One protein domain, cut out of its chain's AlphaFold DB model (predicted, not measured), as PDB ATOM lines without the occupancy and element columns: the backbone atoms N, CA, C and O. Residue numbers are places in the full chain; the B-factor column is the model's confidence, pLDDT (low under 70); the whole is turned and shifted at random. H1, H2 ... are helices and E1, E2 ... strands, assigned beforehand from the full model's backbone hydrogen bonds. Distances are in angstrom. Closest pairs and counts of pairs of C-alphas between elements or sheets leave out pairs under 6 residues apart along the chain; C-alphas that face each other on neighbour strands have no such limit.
ATOM      1  N   MET A   1     127.063 198.801 240.769       86.56
ATOM      2  CA  MET A   1     127.444 199.005 239.360       86.56
ATOM      3  C   MET A   1     127.239 200.466 239.013       86.56
ATOM      4  O   MET A   1     126.222 201.029 239.412       86.56
ATOM      5  N   ASN A   2     128.217 201.086 238.364       94.38
ATOM      6  CA  ASN A   2     128.155 202.478 237.929       94.38
ATOM      7  C   ASN A   2     127.667 202.543 236.478       94.38
ATOM      8  O   ASN A   2     127.845 201.581 235.736       94.38
ATOM      9  N   LYS A   3     127.065 203.665 236.071       97.19
ATOM     10  CA  LYS A   3     126.720 203.942 234.666       97.19
ATOM     11  C   LYS A   3     127.668 204.991 234.114       97.19
ATOM     12  O   LYS A   3     127.763 206.070 234.695       97.19
ATOM     13  N   TYR A   4     128.306 204.702 232.988       97.38
ATOM     14  CA  TYR A   4     129.215 205.616 232.304       97.38
ATOM     15  C   TYR A   4     128.694 205.913 230.905       97.38
ATOM     16  O   TYR A   4     128.536 205.000 230.098       97.38
ATOM     17  N   LEU A   5     128.442 207.184 230.610       97.56
ATOM     18  CA  LEU A   5     128.290 207.663 229.246       97.56
ATOM     19  C   LEU A   5     129.683 207.794 228.635       97.56
ATOM     20  O   LEU A   5     130.522 208.528 229.154       97.56
ATOM     21  N   ILE A   6     129.910 207.108 227.523       98.25
ATOM     22  CA  ILE A   6     131.128 207.245 226.735       98.25
ATOM     23  C   ILE A   6     130.750 207.857 225.395       98.25
ATOM     24  O   ILE A   6     129.808 207.387 224.752       98.25
ATOM     25  N   LYS A   7     131.483 208.900 224.996       98.12
ATOM     26  CA  LYS A   7     131.457 209.453 223.637       98.12
ATOM     27  C   LYS A   7     132.844 209.323 223.032       98.12
ATOM     28  O   LYS A   7     133.823 209.686 223.680       98.12
ATOM     29  N   TYR A   8     132.923 208.796 221.819       98.12
ATOM     30  CA  TYR A   8     134.177 208.427 221.174       98.12
ATOM     31  C   TYR A   8     134.217 208.962 219.745       98.12
ATOM     32  O   TYR A   8     133.324 208.649 218.953       98.12
ATOM     33  N   LYS A   9     135.246 209.750 219.415       97.31
ATOM     34  CA  LYS A   9     135.473 210.263 218.061       97.31
ATOM     35  C   LYS A   9     136.022 209.144 217.182       97.31
ATOM     36  O   LYS A   9     136.952 208.436 217.562       97.31
ATOM     37  N   ILE A  10     135.447 208.980 216.002       96.81
ATOM     38  CA  ILE A  10     135.860 207.997 215.006       96.81
ATOM     39  C   ILE A  10     136.251 208.777 213.763       96.81
ATOM     40  O   ILE A  10     135.368 209.255 213.058       96.81
ATOM     41  N   ALA A  11     137.546 208.912 213.488       94.44
ATOM     42  CA  ALA A  11     137.990 209.516 212.236       94.44
ATOM     43  C   ALA A  11     137.569 208.625 211.057       94.44
ATOM     44  O   ALA A  11     137.782 207.407 211.087       94.44
ATOM     45  N   THR A  12     136.952 209.213 210.037       94.56
ATOM     46  CA  THR A  12     136.442 208.482 208.877       94.56
ATOM     47  C   THR A  12     136.303 209.374 207.648       94.56
ATOM     48  O   THR A  12     136.108 210.579 207.760       94.56
ATOM     49  N   LEU A  13     136.398 208.764 206.464       93.06
ATOM     50  CA  LEU A  13     136.063 209.412 205.189       93.06
ATOM     51  C   LEU A  13     134.599 209.190 204.777       93.06
ATOM     52  O   LEU A  13     134.173 209.699 203.744       93.06
ATOM     53  N   ALA A  14     133.836 208.404 205.542       93.50
ATOM     54  CA  ALA A  14     132.405 208.269 205.322       93.50
ATOM     55  C   ALA A  14     131.701 209.488 205.909       93.50
ATOM     56  O   ALA A  14     131.789 209.730 207.106       93.50
ATOM     57  N   GLU A  15     130.942 210.220 205.107       92.44
ATOM     58  CA  GLU A  15     130.067 211.271 205.626       92.44
ATOM     59  C   GLU A  15     128.843 210.650 206.317       92.44
ATOM     60  O   GLU A  15     128.241 209.700 205.803       92.44
ATOM     61  N   LEU A  16     128.454 211.190 207.478       93.50
ATOM     62  CA  LEU A  16     127.221 210.798 208.165       93.50
ATOM     63  C   LEU A  16     126.152 211.872 207.997       93.50
ATOM     64  O   LEU A  16     126.159 212.875 208.703       93.50
ATOM     65  N   ILE A  17     125.229 211.641 207.066       90.44
ATOM     66  CA  ILE A  17     124.153 212.593 206.751       90.44
ATOM     67  C   ILE A  17     123.073 212.576 207.839       90.44
ATOM     68  O   ILE A  17     122.649 213.625 208.316       90.44
ATOM     69  N   GLU A  18     122.630 211.383 208.239       93.06
ATOM     70  CA  GLU A  18     121.591 211.206 209.251       93.06
ATOM     71  C   GLU A  18     122.127 210.392 210.425       93.06
ATOM     72  O   GLU A  18     122.674 209.302 210.249       93.06
ATOM     73  N   SER A  19     121.935 210.913 211.637       95.81
ATOM     74  CA  SER A  19     122.209 210.178 212.869       95.81
ATOM     75  C   SER A  19     121.403 208.880 212.932       95.81
ATOM     76  O   SER A  19     120.220 208.851 212.590       95.81
ATOM     77  N   PHE A  20     122.005 207.812 213.455       97.75
ATOM     78  CA  PHE A  20     121.336 206.515 213.589       97.75
ATOM     79  C   PHE A  20     121.748 205.785 214.865       97.75
ATOM     80  O   PHE A  20     122.803 206.043 215.444       97.75
ATOM     81  N   SER A  21     120.916 204.835 215.291       98.25
ATOM     82  CA  SER A  21     121.238 203.920 216.385       98.25
ATOM     83  C   SER A  21     121.435 202.506 215.848       98.25
ATOM     84  O   SER A  21     120.638 202.026 215.041       98.25
ATOM     85  N   TYR A  22     122.469 201.810 216.316       98.12
ATOM     86  CA  TYR A  22     122.729 200.424 215.934       98.12
ATOM     87  C   TYR A  22     123.456 199.677 217.054       98.12
ATOM     88  O   TYR A  22     124.395 200.204 217.645       98.12
ATOM     89  N   GLU A  23     122.989 198.466 217.379       96.88
ATOM     90  CA  GLU A  23     123.543 197.608 218.446       96.88
ATOM     91  C   GLU A  23     123.790 198.355 219.783       96.88
ATOM     92  O   GLU A  23     124.790 198.165 220.469       96.88
ATOM     93  N   GLY A  24     122.861 199.245 220.158       97.19
ATOM     94  CA  GLY A  24     122.915 200.015 221.408       97.19
ATOM     95  C   GLY A  24     123.834 201.242 221.387       97.19
ATOM     96  O   GLY A  24     123.860 201.984 222.369       97.19
ATOM     97  N   PHE A  25     124.558 201.483 220.294       98.56
ATOM     98  CA  PHE A  25     125.300 202.720 220.067       98.56
ATOM     99  C   PHE A  25     124.437 203.741 219.332       98.56
ATOM    100  O   PHE A  25     123.648 203.389 218.456       98.56
ATOM    101  N   GLN A  26     124.630 205.008 219.676       98.44
ATOM    102  CA  GLN A  26     124.179 206.152 218.898       98.44
ATOM    103  C   GLN A  26     125.358 206.687 218.085       98.44
ATOM    104  O   GLN A  26     126.429 206.908 218.652       98.44
ATOM    105  N   PHE A  27     125.156 206.908 216.790       97.88
ATOM    106  CA  PHE A  27     126.140 207.499 215.891       97.88
ATOM    107  C   PHE A  27     125.639 208.849 215.396       97.88
ATOM    108  O   PHE A  27     124.530 208.954 214.871       97.88
ATOM    109  N   ASP A  28     126.468 209.871 215.564       96.25
ATOM    110  CA  ASP A  28     126.205 211.235 215.122       96.25
ATOM    111  C   ASP A  28     127.394 211.765 214.314       96.25
ATOM    112  O   ASP A  28     128.532 211.337 214.527       96.25
ATOM    113  N   ALA A  29     127.154 212.702 213.395       95.56
ATOM    114  CA  ALA A  29     128.242 213.470 212.791       95.56
ATOM    115  C   ALA A  29     128.970 214.266 213.887       95.56
ATOM    116  O   ALA A  29     128.328 214.786 214.806       95.56
ATOM    117  N   TYR A  30     130.301 214.346 213.805       94.69
ATOM    118  CA  TYR A  30     131.100 215.117 214.762       94.69
ATOM    119  C   TYR A  30     130.820 216.623 214.659       94.69
ATOM    120  O   TYR A  30     130.652 217.285 215.679       94.69
ATOM    121  N   ASP A  31     130.672 217.138 213.437       91.19
ATOM    122  CA  ASP A  31     130.115 218.457 213.159       91.19
ATOM    123  C   ASP A  31     128.718 218.308 212.539       91.19
ATOM    124  O   ASP A  31     128.561 217.970 211.364       91.19
ATOM    125  N   LYS A  32     127.687 218.567 213.348       84.19
ATOM    126  CA  LYS A  32     126.280 218.500 212.923       84.19
ATOM    127  C   LYS A  32     125.877 219.656 212.010       84.19
ATOM    128  O   LYS A  32     124.886 219.537 211.294       84.19
ATOM    129  N   GLU A  33     126.609 220.764 212.048       82.25
ATOM    130  CA  GLU A  33     126.336 221.947 211.232       82.25
ATOM    131  C   GLU A  33     126.963 221.804 209.838       82.25
ATOM    132  O   GLU A  33     126.383 222.270 208.859       82.25
ATOM    133  N   ASN A  34     128.096 221.093 209.734       81.25
ATOM    134  CA  ASN A  34     128.850 220.899 208.490       81.25
ATOM    135  C   ASN A  34     129.101 219.420 208.150       81.25
ATOM    136  O   ASN A  34     130.227 219.020 207.849       81.25
ATOM    137  N   PHE A  35     128.051 218.597 208.146       75.94
ATOM    138  CA  PHE A  35     128.184 217.149 207.935       75.94
ATOM    139  C   PHE A  35     128.834 216.747 206.589       75.94
ATOM    140  O   PHE A  35     129.460 215.694 206.519       75.94
ATOM    141  N   TYR A  36     128.755 217.591 205.550       59.66
ATOM    142  CA  TYR A  36     129.388 217.372 204.234       59.66
ATOM    143  C   TYR A  36     130.919 217.528 204.214       59.66
ATOM    144  O   TYR A  36     131.554 217.221 203.214       59.66
ATOM    145  N   ASN A  37     131.530 218.066 205.271       69.12
ATOM    146  CA  ASN A  37     132.988 218.202 205.380       69.12
ATOM    147  C   ASN A  37     133.476 217.715 206.750       69.12
ATOM    148  O   ASN A  37     134.420 218.252 207.326       69.12
ATOM    149  N   CYS A  38     132.762 216.735 207.299       75.62
ATOM    150  CA  CYS A  38     133.013 216.191 208.616       75.62
ATOM    151  C   CYS A  38     133.854 214.919 208.485       75.62
ATOM    152  O   CYS A  38     133.373 213.891 208.014       75.62
ATOM    153  N   ASP A  39     135.103 214.981 208.937       86.88
ATOM    154  CA  ASP A  39     136.092 213.896 208.877       86.88
ATOM    155  C   ASP A  39     135.989 212.907 210.054       86.88
ATOM    156  O   ASP A  39     136.885 212.091 210.299       86.88
ATOM    157  N   ALA A  40     134.900 212.987 210.821       94.94
ATOM    158  CA  ALA A  40     134.686 212.142 211.977       94.94
ATOM    159  C   ALA A  40     133.211 211.900 212.307       94.94
ATOM    160  O   ALA A  40     132.333 212.735 212.084       94.94
ATOM    161  N   TRP A  41     132.945 210.751 212.918       96.56
ATOM    162  CA  TRP A  41     131.687 210.445 213.600       96.56
ATOM    163  C   TRP A  41     131.906 210.446 215.109       96.56
ATOM    164  O   TRP A  41     133.035 210.344 215.594       96.56
ATOM    165  N   VAL A  42     130.817 210.496 215.867       97.62
ATOM    166  CA  VAL A  42     130.807 210.271 217.310       97.62
ATOM    167  C   VAL A  42     129.953 209.054 217.604       97.62
ATOM    168  O   VAL A  42     128.751 209.060 217.353       97.62
ATOM    169  N   ALA A  43     130.565 208.022 218.182       98.31
ATOM    170  CA  ALA A  43     129.832 206.922 218.795       98.31
ATOM    171  C   ALA A  43     129.565 207.242 220.264       98.31
ATOM    172  O   ALA A  43     130.486 207.580 221.009       98.31
ATOM    173  N   SER A  44     128.317 207.099 220.695       98.31
ATOM    174  CA  SER A  44     127.891 207.324 222.074       98.31
ATOM    175  C   SER A  44     127.153 206.109 222.622       98.31
ATOM    176  O   SER A  44     126.283 205.553 221.953       98.31
ATOM    177  N   ARG A  45     127.460 205.708 223.857       98.12
ATOM    178  CA  ARG A  45     126.731 204.643 224.560       98.12
ATOM    179  C   ARG A  45     126.886 204.765 226.070       98.12
ATOM    180  O   ARG A  45     127.904 205.241 226.562       98.12
ATOM    181  N   THR A  46     125.870 204.312 226.803       98.12
ATOM    182  CA  THR A  46     125.963 204.123 228.256       98.12
ATOM    183  C   THR A  46     126.364 202.683 228.565       98.12
ATOM    184  O   THR A  46     125.689 201.755 228.124       98.12
ATOM    185  N   ILE A  47     127.438 202.508 229.331       97.81
ATOM    186  CA  ILE A  47     127.969 201.213 229.768       97.81
ATOM    187  C   ILE A  47     127.832 201.098 231.286       97.81
ATOM    188  O   ILE A  47     128.132 202.041 232.020       97.81
ATOM    189  N   GLU A  48     127.371 199.942 231.759       97.56
ATOM    190  CA  GLU A  48     127.383 199.599 233.180       97.56
ATOM    191  C   GLU A  48     128.667 198.829 233.513       97.56
ATOM    192  O   GLU A  48     128.954 197.823 232.875       97.56
ATOM    193  N   ALA A  49     129.447 199.308 234.485       96.50
ATOM    194  CA  ALA A  49     130.717 198.691 234.892       96.50
ATOM    195  C   ALA A  49     131.084 199.063 236.339       96.50
ATOM    196  O   ALA A  49     130.444 199.929 236.954       96.50
ATOM    197  N   GLU A  50     132.116 198.443 236.909       94.62
ATOM    198  CA  GLU A  50     132.638 198.827 238.223       94.62
ATOM    199  C   GLU A  50     133.469 200.109 238.123       94.62
ATOM    200  O   GLU A  50     133.226 201.061 238.871       94.62
ATOM    201  N   THR A  51     134.359 200.185 237.131       94.25
ATOM    202  CA  THR A  51     135.312 201.295 236.931       94.25
ATOM    203  C   THR A  51     135.194 201.918 235.539       94.25
ATOM    204  O   THR A  51     134.725 201.273 234.598       94.25
ATOM    205  N   ALA A  52     135.665 203.157 235.365       93.75
ATOM    206  CA  ALA A  52     135.734 203.769 234.032       93.75
ATOM    207  C   ALA A  52     136.669 203.024 233.061       93.75
ATOM    208  O   ALA A  52     136.396 202.973 231.860       93.75
ATOM    209  N   GLY A  53     137.753 202.424 233.564       93.50
ATOM    210  CA  GLY A  53     138.674 201.627 232.748       93.50
ATOM    211  C   GLY A  53     138.005 200.378 232.171       93.50
ATOM    212  O   GLY A  53     138.145 200.092 230.982       93.50
ATOM    213  N   GLU A  54     137.221 199.674 232.988       95.31
ATOM    214  CA  GLU A  54     136.410 198.537 232.545       95.31
ATOM    215  C   GLU A  54     135.338 198.973 231.535       95.31
ATOM    216  O   GLU A  54     135.228 198.375 230.465       95.31
ATOM    217  N   ALA A  55     134.616 200.066 231.821       96.88
ATOM    218  CA  ALA A  55     133.610 200.614 230.912       96.88
ATOM    219  C   ALA A  55     134.194 200.933 229.529       96.88
ATOM    220  O   ALA A  55     133.588 200.613 228.506       96.88
ATOM    221  N   ARG A  56     135.395 201.527 229.490       95.75
ATOM    222  CA  ARG A  56     136.119 201.809 228.246       95.75
ATOM    223  C   ARG A  56     136.484 200.532 227.498       95.75
ATOM    224  O   ARG A  56     136.273 200.469 226.290       95.75
ATOM    225  N   SER A  57     137.050 199.543 228.186       94.00
ATOM    226  CA  SER A  57     137.445 198.276 227.561       94.00
ATOM    227  C   SER A  57     136.247 197.579 226.914       94.00
ATOM    228  O   SER A  57     136.334 197.182 225.753       94.00
ATOM    229  N   LEU A  58     135.107 197.527 227.616       96.25
ATOM    230  CA  LEU A  58     133.851 196.999 227.077       96.25
ATOM    231  C   LEU A  58     133.381 197.802 225.859       96.25
ATOM    232  O   LEU A  58     133.167 197.227 224.793       96.25
ATOM    233  N   PHE A  59     133.315 199.132 225.978       97.44
ATOM    234  CA  PHE A  59     132.900 200.017 224.887       97.44
ATOM    235  C   PHE A  59     133.718 199.794 223.610       97.44
ATOM    236  O   PHE A  59     133.145 199.632 222.538       97.44
ATOM    237  N   ILE A  60     135.051 199.744 223.714       95.38
ATOM    238  CA  ILE A  60     135.939 199.538 222.558       95.38
ATOM    239  C   ILE A  60     135.789 198.133 221.977       95.38
ATOM    240  O   ILE A  60     135.755 197.987 220.754       95.38
ATOM    241  N   SER A  61     135.678 197.111 222.829       93.69
ATOM    242  CA  SER A  61     135.513 195.725 222.380       93.69
ATOM    243  C   SER A  61     134.218 195.515 221.590       93.69
ATOM    244  O   SER A  61     134.209 194.760 220.623       93.69
ATOM    245  N   GLU A  62     133.149 196.232 221.949       96.25
ATOM    246  CA  GLU A  62     131.854 196.155 221.269       96.25
ATOM    247  C   GLU A  62     131.773 197.094 220.054       96.25
ATOM    248  O   GLU A  62     131.126 196.761 219.063       96.25
ATOM    249  N   LEU A  63     132.453 198.248 220.089       97.06
ATOM    250  CA  LEU A  63     132.472 199.202 218.978       97.06
ATOM    251  C   LEU A  63     133.337 198.719 217.804       97.06
ATOM    252  O   LEU A  63     132.964 198.916 216.649       97.06
ATOM    253  N   THR A  64     134.481 198.085 218.075       94.31
ATOM    254  CA  THR A  64     135.463 197.715 217.035       94.31
ATOM    255  C   THR A  64     134.852 196.858 215.914       94.31
ATOM    256  O   THR A  64     134.945 197.275 214.756       94.31
ATOM    257  N   PRO A  65     134.112 195.765 216.200       94.25
ATOM    258  CA  PRO A  65     133.477 194.956 215.157       94.25
ATOM    259  C   PRO A  65     132.393 195.700 214.359       94.25
ATOM    260  O   PRO A  65     132.045 195.289 213.252       94.25
ATOM    261  N   LEU A  66     131.803 196.770 214.906       97.00
ATOM    262  CA  LEU A  66     130.863 197.622 214.163       97.00
ATOM    263  C   LEU A  66     131.611 198.456 213.133       97.00
ATOM    264  O   LEU A  66     131.240 198.471 211.963       97.00
ATOM    265  N   ILE A  67     132.695 199.101 213.556       96.12
ATOM    266  CA  ILE A  67     133.494 199.967 212.689       96.12
ATOM    267  C   ILE A  67     134.178 199.175 211.575       96.12
ATOM    268  O   ILE A  67     134.230 199.638 210.436       96.12
ATOM    269  N   GLU A  68     134.626 197.953 211.855       93.44
ATOM    270  CA  GLU A  68     135.123 197.032 210.828       93.44
ATOM    271  C   GLU A  68     134.050 196.716 209.775       93.44
ATOM    272  O   GLU A  68     134.325 196.769 208.578       93.44
ATOM    273  N   ARG A  69     132.802 196.461 210.190       95.75
ATOM    274  CA  ARG A  69     131.680 196.267 209.255       95.75
ATOM    275  C   ARG A  69     131.376 197.541 208.462       95.75
ATOM    276  O   ARG A  69     131.108 197.465 207.263       95.75
ATOM    277  N   PHE A  70     131.430 198.707 209.103       96.25
ATOM    278  CA  PHE A  70     131.160 199.990 208.451       96.25
ATOM    279  C   PHE A  70     132.217 200.344 207.406       96.25
ATOM    280  O   PHE A  70     131.852 200.804 206.324       96.25
ATOM    281  N   SER A  71     133.501 200.080 207.670       94.62
ATOM    282  CA  SER A  71     134.574 200.322 206.693       94.62
ATOM    283  C   SER A  71     134.398 199.473 205.431       94.62
ATOM    284  O   SER A  71     134.566 199.973 204.319       94.62
ATOM    285  N   VAL A  72     133.948 198.222 205.580       94.62
ATOM    286  CA  VAL A  72     133.629 197.340 204.447       94.62
ATOM    287  C   VAL A  72     132.432 197.862 203.649       94.62
ATOM    288  O   VAL A  72     132.504 197.936 202.425       94.62
ATOM    289  N   ILE A  73     131.336 198.233 204.319       96.12
ATOM    290  CA  ILE A  73     130.101 198.684 203.652       96.12
ATOM    291  C   ILE A  73     130.318 200.008 202.911       96.12
ATOM    292  O   ILE A  73     129.877 200.166 201.774       96.12
ATOM    293  N   SER A  74     131.002 200.951 203.553       94.00
ATOM    294  CA  SER A  74     131.285 202.279 202.997       94.00
ATOM    295  C   SER A  74     132.433 202.293 201.986       94.00
ATOM    296  O   SER A  74     132.552 203.251 201.229       94.00
ATOM    297  N   GLN A  75     133.275 201.253 201.973       93.31
ATOM    298  CA  GLN A  75     134.494 201.167 201.161       93.31
ATOM    299  C   GLN A  75     135.466 202.332 201.410       93.31
ATOM    300  O   GLN A  75     136.156 202.787 200.497       93.31
ATOM    301  N   CYS A  76     135.531 202.826 202.647       90.69
ATOM    302  CA  CYS A  76     136.410 203.931 203.009       90.69
ATOM    303  C   CYS A  76     137.085 203.719 204.373       90.69
ATOM    304  O   CYS A  76     136.817 202.752 205.091       90.69
ATOM    305  N   SER A  77     138.024 204.608 204.697       90.94
ATOM    306  CA  SER A  77     138.846 204.498 205.900       90.94
ATOM    307  C   SER A  77     138.052 204.837 207.157       90.94
ATOM    308  O   SER A  77     137.374 205.858 207.195       90.94
ATOM    309  N   PHE A  78     138.210 204.012 208.193       93.94
ATOM    310  CA  PHE A  78     137.780 204.295 209.559       93.94
ATOM    311  C   PHE A  78     138.955 204.064 210.507       93.94
ATOM    312  O   PHE A  78     139.660 203.058 210.400       93.94
ATOM    313  N   ARG A  79     139.135 204.958 211.478       90.38
ATOM    314  CA  ARG A  79     140.188 204.855 212.487       90.38
ATOM    315  C   ARG A  79     139.620 205.067 213.881       90.38
ATOM    316  O   ARG A  79     139.076 206.123 214.184       90.38
ATOM    317  N   LEU A  80     139.824 204.072 214.745       89.88
ATOM    318  CA  LEU A  80     139.489 204.146 216.171       89.88
ATOM    319  C   LEU A  80     140.655 204.632 217.034       89.88
ATOM    320  O   LEU A  80     140.431 205.318 218.024       89.88
ATOM    321  N   VAL A  81     141.898 204.321 216.674       86.50
ATOM    322  CA  VAL A  81     143.078 204.713 217.459       86.50
ATOM    323  C   VAL A  81     143.400 206.201 217.324       86.50
ATOM    324  O   VAL A  81     143.137 206.792 216.281       86.50
ATOM    325  N   ALA A  82     144.008 206.772 218.368       87.06
ATOM    326  CA  ALA A  82     144.426 208.174 218.407       87.06
ATOM    327  C   ALA A  82     143.286 209.158 218.076       87.06
ATOM    328  O   ALA A  82     143.424 210.042 217.236       87.06
ATOM    329  N   ASN A  83     142.149 208.993 218.752       94.19
ATOM    330  CA  ASN A  83     141.035 209.931 218.699       94.19
ATOM    331  C   ASN A  83     140.600 210.321 220.111       94.19
ATOM    332  O   ASN A  83     140.727 209.516 221.043       94.19
ATOM    333  N   THR A  84     140.039 211.524 220.247       96.25
ATOM    334  CA  THR A  84     139.463 211.982 221.509       96.25
ATOM    335  C   THR A  84     138.295 211.096 221.934       96.25
ATOM    336  O   THR A  84     137.433 210.721 221.131       96.25
ATOM    337  N   TYR A  85     138.222 210.797 223.226       97.62
ATOM    338  CA  TYR A  85     137.015 210.266 223.843       97.62
ATOM    339  C   TYR A  85     136.832 210.792 225.258       97.62
ATOM    340  O   TYR A  85     137.783 211.209 225.924       97.62
ATOM    341  N   VAL A  86     135.598 210.710 225.745       97.44
ATOM    342  CA  VAL A  86     135.253 211.098 227.112       97.44
ATOM    343  C   VAL A  86     134.469 210.016 227.826       97.44
ATOM    344  O   VAL A  86     133.725 209.260 227.202       97.44
ATOM    345  N   ILE A  87     134.634 209.955 229.146       97.25
ATOM    346  CA  ILE A  87     133.906 209.045 230.030       97.25
ATOM    347  C   ILE A  87     133.273 209.870 231.146       97.25
ATOM    348  O   ILE A  87     133.961 210.373 232.037       97.25
ATOM    349  N   TYR A  88     131.949 209.972 231.116       96.38
ATOM    350  CA  TYR A  88     131.157 210.691 232.103       96.38
ATOM    351  C   TYR A  88     130.342 209.723 232.963       96.38
ATOM    352  O   TYR A  88     129.507 208.970 232.462       96.38
ATOM    353  N   LYS A  89     130.572 209.732 234.274       95.00
ATOM    354  CA  LYS A  89     129.843 208.892 235.222       95.00
ATOM    355  C   LYS A  89     128.469 209.505 235.489       95.00
ATOM    356  O   LYS A  89     128.367 210.607 236.011       95.00
ATOM    357  N   LEU A  90     127.408 208.775 235.155       94.38
ATOM    358  CA  LEU A  90     126.013 209.191 235.349       94.38
ATOM    359  C   LEU A  90     125.515 208.903 236.772       94.38
ATOM    360  O   LEU A  90     124.583 209.538 237.261       94.38
ATOM    361  N   THR A  91     126.117 207.930 237.455       93.31
ATOM    362  CA  THR A  91     125.748 207.540 238.822       93.31
ATOM    363  C   THR A  91     126.608 208.257 239.856       93.31
ATOM    364  O   THR A  91     127.820 208.057 239.901       93.31
ATOM    365  N   SER A  92     125.976 209.017 240.754       87.12
ATOM    366  CA  SER A  92     126.622 209.622 241.933       87.12
ATOM    367  C   SER A  92     127.770 210.605 241.632       87.12
ATOM    368  O   SER A  92     128.664 210.769 242.456       87.12
ATOM    369  N   ASN A  93     127.731 211.301 240.492       89.00
ATOM    370  CA  ASN A  93     128.758 212.260 240.069       89.00
ATOM    371  C   ASN A  93     128.367 213.723 240.363       89.00
ATOM    372  O   ASN A  93     128.208 214.536 239.460       89.00
ATOM    373  N   LYS A  94     128.172 214.065 241.643       87.25
ATOM    374  CA  LYS A  94     127.737 215.423 242.050       87.25
ATOM    375  C   LYS A  94     128.738 216.519 241.686       87.25
ATOM    376  O   LYS A  94     128.345 217.655 241.454       87.25
ATOM    377  N   GLU A  95     130.016 216.157 241.639       88.69
ATOM    378  CA  GLU A  95     131.114 217.056 241.297       88.69
ATOM    379  C   GLU A  95     131.316 217.184 239.784       88.69
ATOM    380  O   GLU A  95     132.286 217.817 239.385       88.69
ATOM    381  N   LYS A  96     130.446 216.579 238.956       91.81
ATOM    382  CA  LYS A  96     130.459 216.693 237.489       91.81
ATOM    383  C   LYS A  96     131.820 216.377 236.870       91.81
ATOM    384  O   LYS A  96     132.282 217.036 235.936       91.81
ATOM    385  N   VAL A  97     132.503 215.389 237.437       92.62
ATOM    386  CA  VAL A  97     133.836 214.994 236.988       92.62
ATOM    387  C   VAL A  97     133.714 214.227 235.679       92.62
ATOM    388  O   VAL A  97     132.821 213.396 235.524       92.62
ATOM    389  N   ILE A  98     134.615 214.493 234.745       94.50
ATOM    390  CA  ILE A  98     134.706 213.817 233.456       94.50
ATOM    391  C   ILE A  98     136.151 213.381 233.215       94.50
ATOM    392  O   ILE A  98     137.090 214.127 233.501       94.50
ATOM    393  N   TYR A  99     136.329 212.165 232.698       95.12
ATOM    394  CA  TYR A  99     137.607 211.761 232.121       95.12
ATOM    395  C   TYR A  99     137.631 212.156 230.655       95.12
ATOM    396  O   TYR A  99     136.694 211.830 229.920       95.12
ATOM    397  N   ILE A 100     138.717 212.782 230.227       95.38
ATOM    398  CA  ILE A 100     138.949 213.137 228.835       95.38
ATOM    399  C   ILE A 100     140.279 212.526 228.421       95.38
ATOM    400  O   ILE A 100     141.309 212.768 229.046       95.38
ATOM    401  N   TYR A 101     140.248 211.728 227.361       96.12
ATOM    402  CA  TYR A 101     141.440 211.407 226.598       96.12
ATOM    403  C   TYR A 101     141.396 212.263 225.353       96.12
ATOM    404  O   TYR A 101     140.589 212.009 224.465       96.12
ATOM    405  N   TYR A 102     142.212 213.301 225.337       94.75
ATOM    406  CA  TYR A 102     142.267 214.254 224.245       94.75
ATOM    407  C   TYR A 102     143.423 213.915 223.326       94.75
ATOM    408  O   TYR A 102     144.501 213.546 223.799       94.75
ATOM    409  N   VAL A 103     143.174 214.014 222.022       92.88
ATOM    410  CA  VAL A 103     144.161 213.732 220.988       92.88
ATOM    411  C   VAL A 103     144.133 214.840 219.955       92.88
ATOM    412  O   VAL A 103     143.082 215.128 219.389       92.88
ATOM    413  N   ARG A 104     145.306 215.392 219.647       89.38
ATOM    414  CA  ARG A 104     145.481 216.349 218.554       89.38
ATOM    415  C   ARG A 104     146.558 215.901 217.595       89.38
ATOM    416  O   ARG A 104     147.515 215.230 217.989       89.38
ATOM    417  N   GLN A 105     146.410 216.299 216.341       87.38
ATOM    418  CA  GLN A 105     147.451 216.102 215.348       87.38
ATOM    419  C   GLN A 105     148.578 217.121 215.556       87.38
ATOM    420  O   GLN A 105     148.336 218.263 215.939       87.38
ATOM    421  N   THR A 106     149.812 216.700 215.310       84.62
ATOM    422  CA  THR A 106     151.014 217.538 215.400       84.62
ATOM    423  C   THR A 106     151.795 217.499 214.091       84.62
ATOM    424  O   THR A 106     151.651 216.574 213.285       84.62
ATOM    425  N   ASN A 247     150.651 211.941 213.202       81.31
ATOM    426  CA  ASN A 247     151.424 212.319 214.383       81.31
ATOM    427  C   ASN A 247     150.486 212.895 215.420       81.31
ATOM    428  O   ASN A 247     149.821 213.894 215.151       81.31
ATOM    429  N   PHE A 248     150.446 212.290 216.600       85.75
ATOM    430  CA  PHE A 248     149.488 212.665 217.622       85.75
ATOM    431  C   PHE A 248     150.169 212.988 218.940       85.75
ATOM    432  O   PHE A 248     151.019 212.235 219.413       85.75
ATOM    433  N   GLU A 249     149.718 214.068 219.558       86.19
ATOM    434  CA  GLU A 249     149.906 214.310 220.979       86.19
ATOM    435  C   GLU A 249     148.611 213.935 221.691       86.19
ATOM    436  O   GLU A 249     147.516 214.237 221.209       86.19
ATOM    437  N   TYR A 250     148.726 213.256 222.828       89.81
ATOM    438  CA  TYR A 250     147.569 212.864 223.613       89.81
ATOM    439  C   TYR A 250     147.784 213.103 225.098       89.81
ATOM    440  O   TYR A 250     148.886 212.953 225.625       89.81
ATOM    441  N   ALA A 251     146.696 213.429 225.784       90.69
ATOM    442  CA  ALA A 251     146.681 213.633 227.220       90.69
ATOM    443  C   ALA A 251     145.421 213.008 227.822       90.69
ATOM    444  O   ALA A 251     144.305 213.262 227.372       90.69
ATOM    445  N   GLY A 252     145.609 212.190 228.858       91.88
ATOM    446  CA  GLY A 252     144.527 211.747 229.733       91.88
ATOM    447  C   GLY A 252     144.395 212.708 230.907       91.88
ATOM    448  O   GLY A 252     145.382 212.958 231.600       91.88
ATOM    449  N   MET A 253     143.203 213.251 231.139       91.81
ATOM    450  CA  MET A 253     142.968 214.210 232.218       91.81
ATOM    451  C   MET A 253     141.583 214.069 232.846       91.81
ATOM    452  O   MET A 253     140.621 213.637 232.209       91.81
ATOM    453  N   TRP A 254     141.501 214.464 234.113       92.25
ATOM    454  CA  TRP A 254     140.256 214.600 234.857       92.25
ATOM    455  C   TRP A 254     139.890 216.070 234.939       92.25
ATOM    456  O   TRP A 254     140.669 216.871 235.451       92.25
ATOM    457  N   MET A 255     138.701 216.415 234.460       91.94
ATOM    458  CA  MET A 255     138.182 217.780 234.505       91.94
ATOM    459  C   MET A 255     136.847 217.803 235.237       91.94
ATOM    460  O   MET A 255     136.183 216.776 235.385       91.94
ATOM    461  N   ARG A 256     136.444 218.982 235.706       92.44
ATOM    462  CA  ARG A 256     135.105 219.220 236.240       92.44
ATOM    463  C   ARG A 256     134.323 220.055 235.243       92.44
ATOM    464  O   ARG A 256     134.775 221.137 234.892       92.44
ATOM    465  N   LEU A 257     133.161 219.582 234.817       91.50
ATOM    466  CA  LEU A 257     132.281 220.371 233.963       91.50
ATOM    467  C   LEU A 257     131.628 221.494 234.768       91.50
ATOM    468  O   LEU A 257     131.153 221.280 235.887       91.50
ATOM    469  N   VAL A 258     131.559 222.685 234.173       89.31
ATOM    470  CA  VAL A 258     130.732 223.778 234.703       89.31
ATOM    471  C   VAL A 258     129.242 223.425 234.529       89.31
ATOM    472  O   VAL A 258     128.455 223.516 235.480       89.31
ATOM    473  N   ASP A 259     128.869 222.904 233.354       83.12
ATOM    474  CA  ASP A 259     127.523 222.411 233.029       83.12
ATOM    475  C   ASP A 259     127.547 221.015 232.372       83.12
ATOM    476  O   ASP A 259     128.374 220.730 231.511       83.12
ATOM    477  N   ASP A 260     126.603 220.153 232.755       77.00
ATOM    478  CA  ASP A 260     126.487 218.762 232.284       77.00
ATOM    479  C   ASP A 260     125.869 218.690 230.884       77.00
ATOM    480  O   ASP A 260     126.018 217.689 230.183       77.00
ATOM    481  N   ASN A 261     125.195 219.758 230.447       76.44
ATOM    482  CA  ASN A 261     124.709 219.874 229.073       76.44
ATOM    483  C   ASN A 261     125.858 219.968 228.054       76.44
ATOM    484  O   ASN A 261     125.648 219.712 226.871       76.44
ATOM    485  N   ASN A 262     127.079 220.262 228.513       76.06
ATOM    486  CA  ASN A 262     128.255 220.470 227.674       76.06
ATOM    487  C   ASN A 262     129.044 219.181 227.392       76.06
ATOM    488  O   ASN A 262     130.208 219.243 227.004       76.06
ATOM    489  N   ILE A 263     128.448 217.995 227.556       88.12
ATOM    490  CA  ILE A 263     129.093 216.732 227.155       88.12
ATOM    491  C   ILE A 263     128.950 216.565 225.635       88.12
ATOM    492  O   ILE A 263     128.333 215.618 225.148       88.12
ATOM    493  N   ASP A 264     129.483 217.507 224.867       92.25
ATOM    494  CA  ASP A 264     129.599 217.453 223.414       92.25
ATOM    495  C   ASP A 264     131.076 217.331 223.041       92.25
ATOM    496  O   ASP A 264     131.903 218.122 223.485       92.25
ATOM    497  N   LEU A 265     131.419 216.307 222.261       93.06
ATOM    498  CA  LEU A 265     132.817 215.974 222.011       93.06
ATOM    499  C   LEU A 265     133.534 217.048 221.182       93.06
ATOM    500  O   LEU A 265     134.718 217.275 221.410       93.06
ATOM    501  N   ARG A 266     132.820 217.734 220.277       92.06
ATOM    502  CA  ARG A 266     133.388 218.818 219.471       92.06
ATOM    503  C   ARG A 266     133.686 220.029 220.341       92.06
ATOM    504  O   ARG A 266     134.787 220.559 220.285       92.06
ATOM    505  N   LEU A 267     132.736 220.423 221.193       91.38
ATOM    506  CA  LEU A 267     132.942 221.538 222.124       91.38
ATOM    507  C   LEU A 267     134.097 221.262 223.096       91.38
ATOM    508  O   LEU A 267     134.869 222.168 223.396       91.38
ATOM    509  N   ILE A 268     134.239 220.011 223.552       92.56
ATOM    510  CA  ILE A 268     135.352 219.585 224.413       92.56
ATOM    511  C   ILE A 268     136.692 219.703 223.681       92.56
ATOM    512  O   ILE A 268     137.630 220.261 224.247       92.56
ATOM    513  N   ASP A 269     136.785 219.198 222.448       91.75
ATOM    514  CA  ASP A 269     138.002 219.320 221.636       91.75
ATOM    515  C   ASP A 269     138.354 220.797 221.397       91.75
ATOM    516  O   ASP A 269     139.477 221.200 221.685       91.75
ATOM    517  N   GLU A 270     137.389 221.630 220.985       90.38
ATOM    518  CA  GLU A 270     137.600 223.069 220.762       90.38
ATOM    519  C   GLU A 270     138.091 223.802 222.022       90.38
ATOM    520  O   GLU A 270     138.939 224.690 221.936       90.38
ATOM    521  N   ALA A 271     137.553 223.458 223.195       90.44
ATOM    522  CA  ALA A 271     137.968 224.048 224.463       90.44
ATOM    523  C   ALA A 271     139.389 223.619 224.868       90.44
ATOM    524  O   ALA A 271     140.112 224.391 225.500       90.44
ATOM    525  N   LEU A 272     139.804 222.401 224.512       90.00
ATOM    526  CA  LEU A 272     141.150 221.899 224.784       90.00
ATOM    527  C   LEU A 272     142.182 222.380 223.760       90.00
ATOM    528  O   LEU A 272     143.315 222.637 224.158       90.00
ATOM    529  N   ASP A 273     141.795 222.575 222.499       86.06
ATOM    530  CA  ASP A 273     142.613 223.260 221.492       86.06
ATOM    531  C   ASP A 273     142.883 224.715 221.924       86.06
ATOM    532  O   ASP A 273     144.038 225.136 222.000       86.06
ATOM    533  N   ASP A 274     141.840 225.458 222.323       80.69
ATOM    534  CA  ASP A 274     141.945 226.858 222.775       80.69
ATOM    535  C   ASP A 274     142.835 227.032 224.018       80.69
ATOM    536  O   ASP A 274     143.442 228.088 224.210       80.69
ATOM    537  N   ARG A 275     142.980 225.990 224.848       73.38
ATOM    538  CA  ARG A 275     143.907 225.988 225.991       73.38
ATOM    539  C   ARG A 275     145.355 226.255 225.567       73.38
ATOM    540  O   ARG A 275     146.138 226.746 226.374       73.38
ATOM    541  N   PHE A 276     145.736 225.912 224.339       66.31
ATOM    542  CA  PHE A 276     147.086 226.167 223.842       66.31
ATOM    543  C   PHE A 276     147.270 227.592 223.308       66.31
ATOM    544  O   PHE A 276     148.408 228.059 223.259       66.31
ATOM    545  N   ASP A 277     146.172 228.285 222.989       71.19
ATOM    546  CA  ASP A 277     146.194 229.600 222.349       71.19
ATOM    547  C   ASP A 277     145.773 230.735 223.302       71.19
ATOM    548  O   ASP A 277     146.542 231.676 223.493       71.19
ATOM    549  N   ASN A 278     144.572 230.678 223.905       67.25
ATOM    550  CA  ASN A 278     143.955 231.815 224.617       67.25
ATOM    551  C   ASN A 278     143.131 231.478 225.886       67.25
ATOM    552  O   ASN A 278     142.711 232.410 226.575       67.25
ATOM    553  N   TYR A 279     142.912 230.200 226.232       76.69
ATOM    554  CA  TYR A 279     142.228 229.706 227.456       76.69
ATOM    555  C   TYR A 279     140.760 230.133 227.689       76.69
ATOM    556  O   TYR A 279     140.156 229.727 228.683       76.69
ATOM    557  N   THR A 280     140.147 230.923 226.810       76.50
ATOM    558  CA  THR A 280     138.813 231.498 227.052       76.50
ATOM    559  C   THR A 280     137.720 230.428 227.030       76.50
ATOM    560  O   THR A 280     136.930 230.337 227.967       76.50
ATOM    561  N   LYS A 281     137.701 229.567 226.005       78.81
ATOM    562  CA  LYS A 281     136.710 228.482 225.896       78.81
ATOM    563  C   LYS A 281     136.945 227.397 226.944       78.81
ATOM    564  O   LYS A 281     135.996 226.782 227.430       78.81
ATOM    565  N   HIS A 282     138.209 227.165 227.295       85.88
ATOM    566  CA  HIS A 282     138.588 226.190 228.310       85.88
ATOM    567  C   HIS A 282     137.932 226.497 229.661       85.88
ATOM    568  O   HIS A 282     137.292 225.622 230.245       85.88
ATOM    569  N   ASP A 283     138.060 227.735 230.140       84.56
ATOM    570  CA  ASP A 283     137.594 228.129 231.474       84.56
ATOM    571  C   ASP A 283     136.066 228.305 231.547       84.56
ATOM    572  O   ASP A 283     135.471 228.163 232.616       84.56
ATOM    573  N   GLU A 284     135.406 228.555 230.411       85.69
ATOM    574  CA  GLU A 284     133.941 228.513 230.300       85.69
ATOM    575  C   GLU A 284     133.391 227.085 230.443       85.69
ATOM    576  O   GLU A 284     132.289 226.878 230.960       85.69
ATOM    577  N   MET A 285     134.159 226.090 229.992       87.62
ATOM    578  CA  MET A 285     133.723 224.698 229.946       87.62
ATOM    579  C   MET A 285     134.134 223.899 231.184       87.62
ATOM    580  O   MET A 285     133.357 223.070 231.680       87.62
ATOM    581  N   PHE A 286     135.341 224.148 231.691       90.19
ATOM    582  CA  PHE A 286     135.961 223.340 232.725       90.19
ATOM    583  C   PHE A 286     136.406 224.150 233.941       90.19
ATOM    584  O   PHE A 286     137.000 225.216 233.844       90.19
ATOM    585  N   ALA A 287     136.218 223.548 235.112       85.38
ATOM    586  CA  ALA A 287     136.913 223.914 236.334       85.38
ATOM    587  C   ALA A 287     138.042 222.910 236.619       85.38
ATOM    588  O   ALA A 287     137.944 221.716 236.305       85.38
TER     589      ALA A 287
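What this domain is: This is residues 1 to 106 and 247 to 287 of the 296 residues of an uncharacterized protein of uncultured bacterium (UniProt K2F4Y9). One strongly twisted sheet of seven strands has a long helix, H1, packed on one face, near E1 and E4, and the short H2 on the other face. H3 folds back on H2 and only grazes the sheet. The printed part has 147 residues with seven named strands and three named helices, in the order E1 E2 E3 E4 H1 E5 E6 E7 H2 H3; the sheet runs E2 E3 E4 E1 E5 E6 E7, all antiparallel. The class is mixed, helices and strands, in three layers, with helices on both faces of the sheet. The whole is compact, with a radius of gyration of the C-alphas of 15.1 A and spans of 42 by 39 by 27 A.

How they stand to each other: Start at E1, residues 2 to 12, an inner strand. Its neighbour E4, residues 40 to 49, has N 8 and O 43 2.8 A apart, within hydrogen-bond range. Edge strand E2, residues 20 to 22, forms a hairpin with E3, residues 25 to 29, where N 22 and O 25 are 2.9 A apart. E3 and E4 form another, with N 26 and O 44 at 2.9 A. E2 E3 E4 is a meander, each strand the antiparallel neighbour of the one before; with E1, the antiparallel neighbour of E4, it makes a Greek key. H1, residues 52 to 74, is on the sheet; its closest C-alphas to E4 are those of Ala 55 and Ala 49, 5.3 A apart. E5, residues 85 to 89, on the other side of E1 from E4, has N 5 and O 88 at 2.8 A. E4, H1 and E5 form a split strand-helix-strand unit, two strands running the same way with E1 between them; its crossover is right-handed. E6, residues 97 to 105, forms a hairpin with E5, with N 87 and O 99 at 2.9 A. Beside E6 find edge strand E7, residues 248 to 257, with N 100 and O 253 at 2.9 A. H2, residues 265 to 274, is on the opposite face from H1, at a height over the sheet of 8.7 A; the C-alphas of Asp 269 and Tyr 102 are its closest to E6, at 7.1 A. H3, residues 280 to 285, touches H2 in a helical hairpin, closest at the C-alphas of His 282 and Ala 271, 4.4 A; they run opposite ways at a steep tilt of 38 degrees, only just steep. Every O i to N i+4 pair is within hydrogen-bond range in H2 and H3, and 17 of 19 in H1.

Where its parts are: Find C-alpha 2 at (128.155, 202.478, 237.929); E1 runs 30.8 A from there. E4 spans 26.9 A and bends by 51 degrees at residue 46. H1 starts at C-alpha 52, (135.734, 203.769, 234.032), and spans 31.4 A, with a kink of 29 degrees near residue 64. E6 spans 25.6 A; E7 spans 24.9 A and bends by 66 degrees at residue 254. H3 ends at C-alpha 285, (133.723, 224.698, 229.946).

The domain as a whole: The two C-alphas farthest apart, those of Gln 75 and Lys 94, are 43.8 A apart. Residues 107 to 246 are not printed; C-alphas 106 and 247 are 5.3 A apart across the cut. Of the links printed whole, none is long. The mean pLDDT of the printed part is 91.0, and residues 36 to 37, 276 and 278 are under 70.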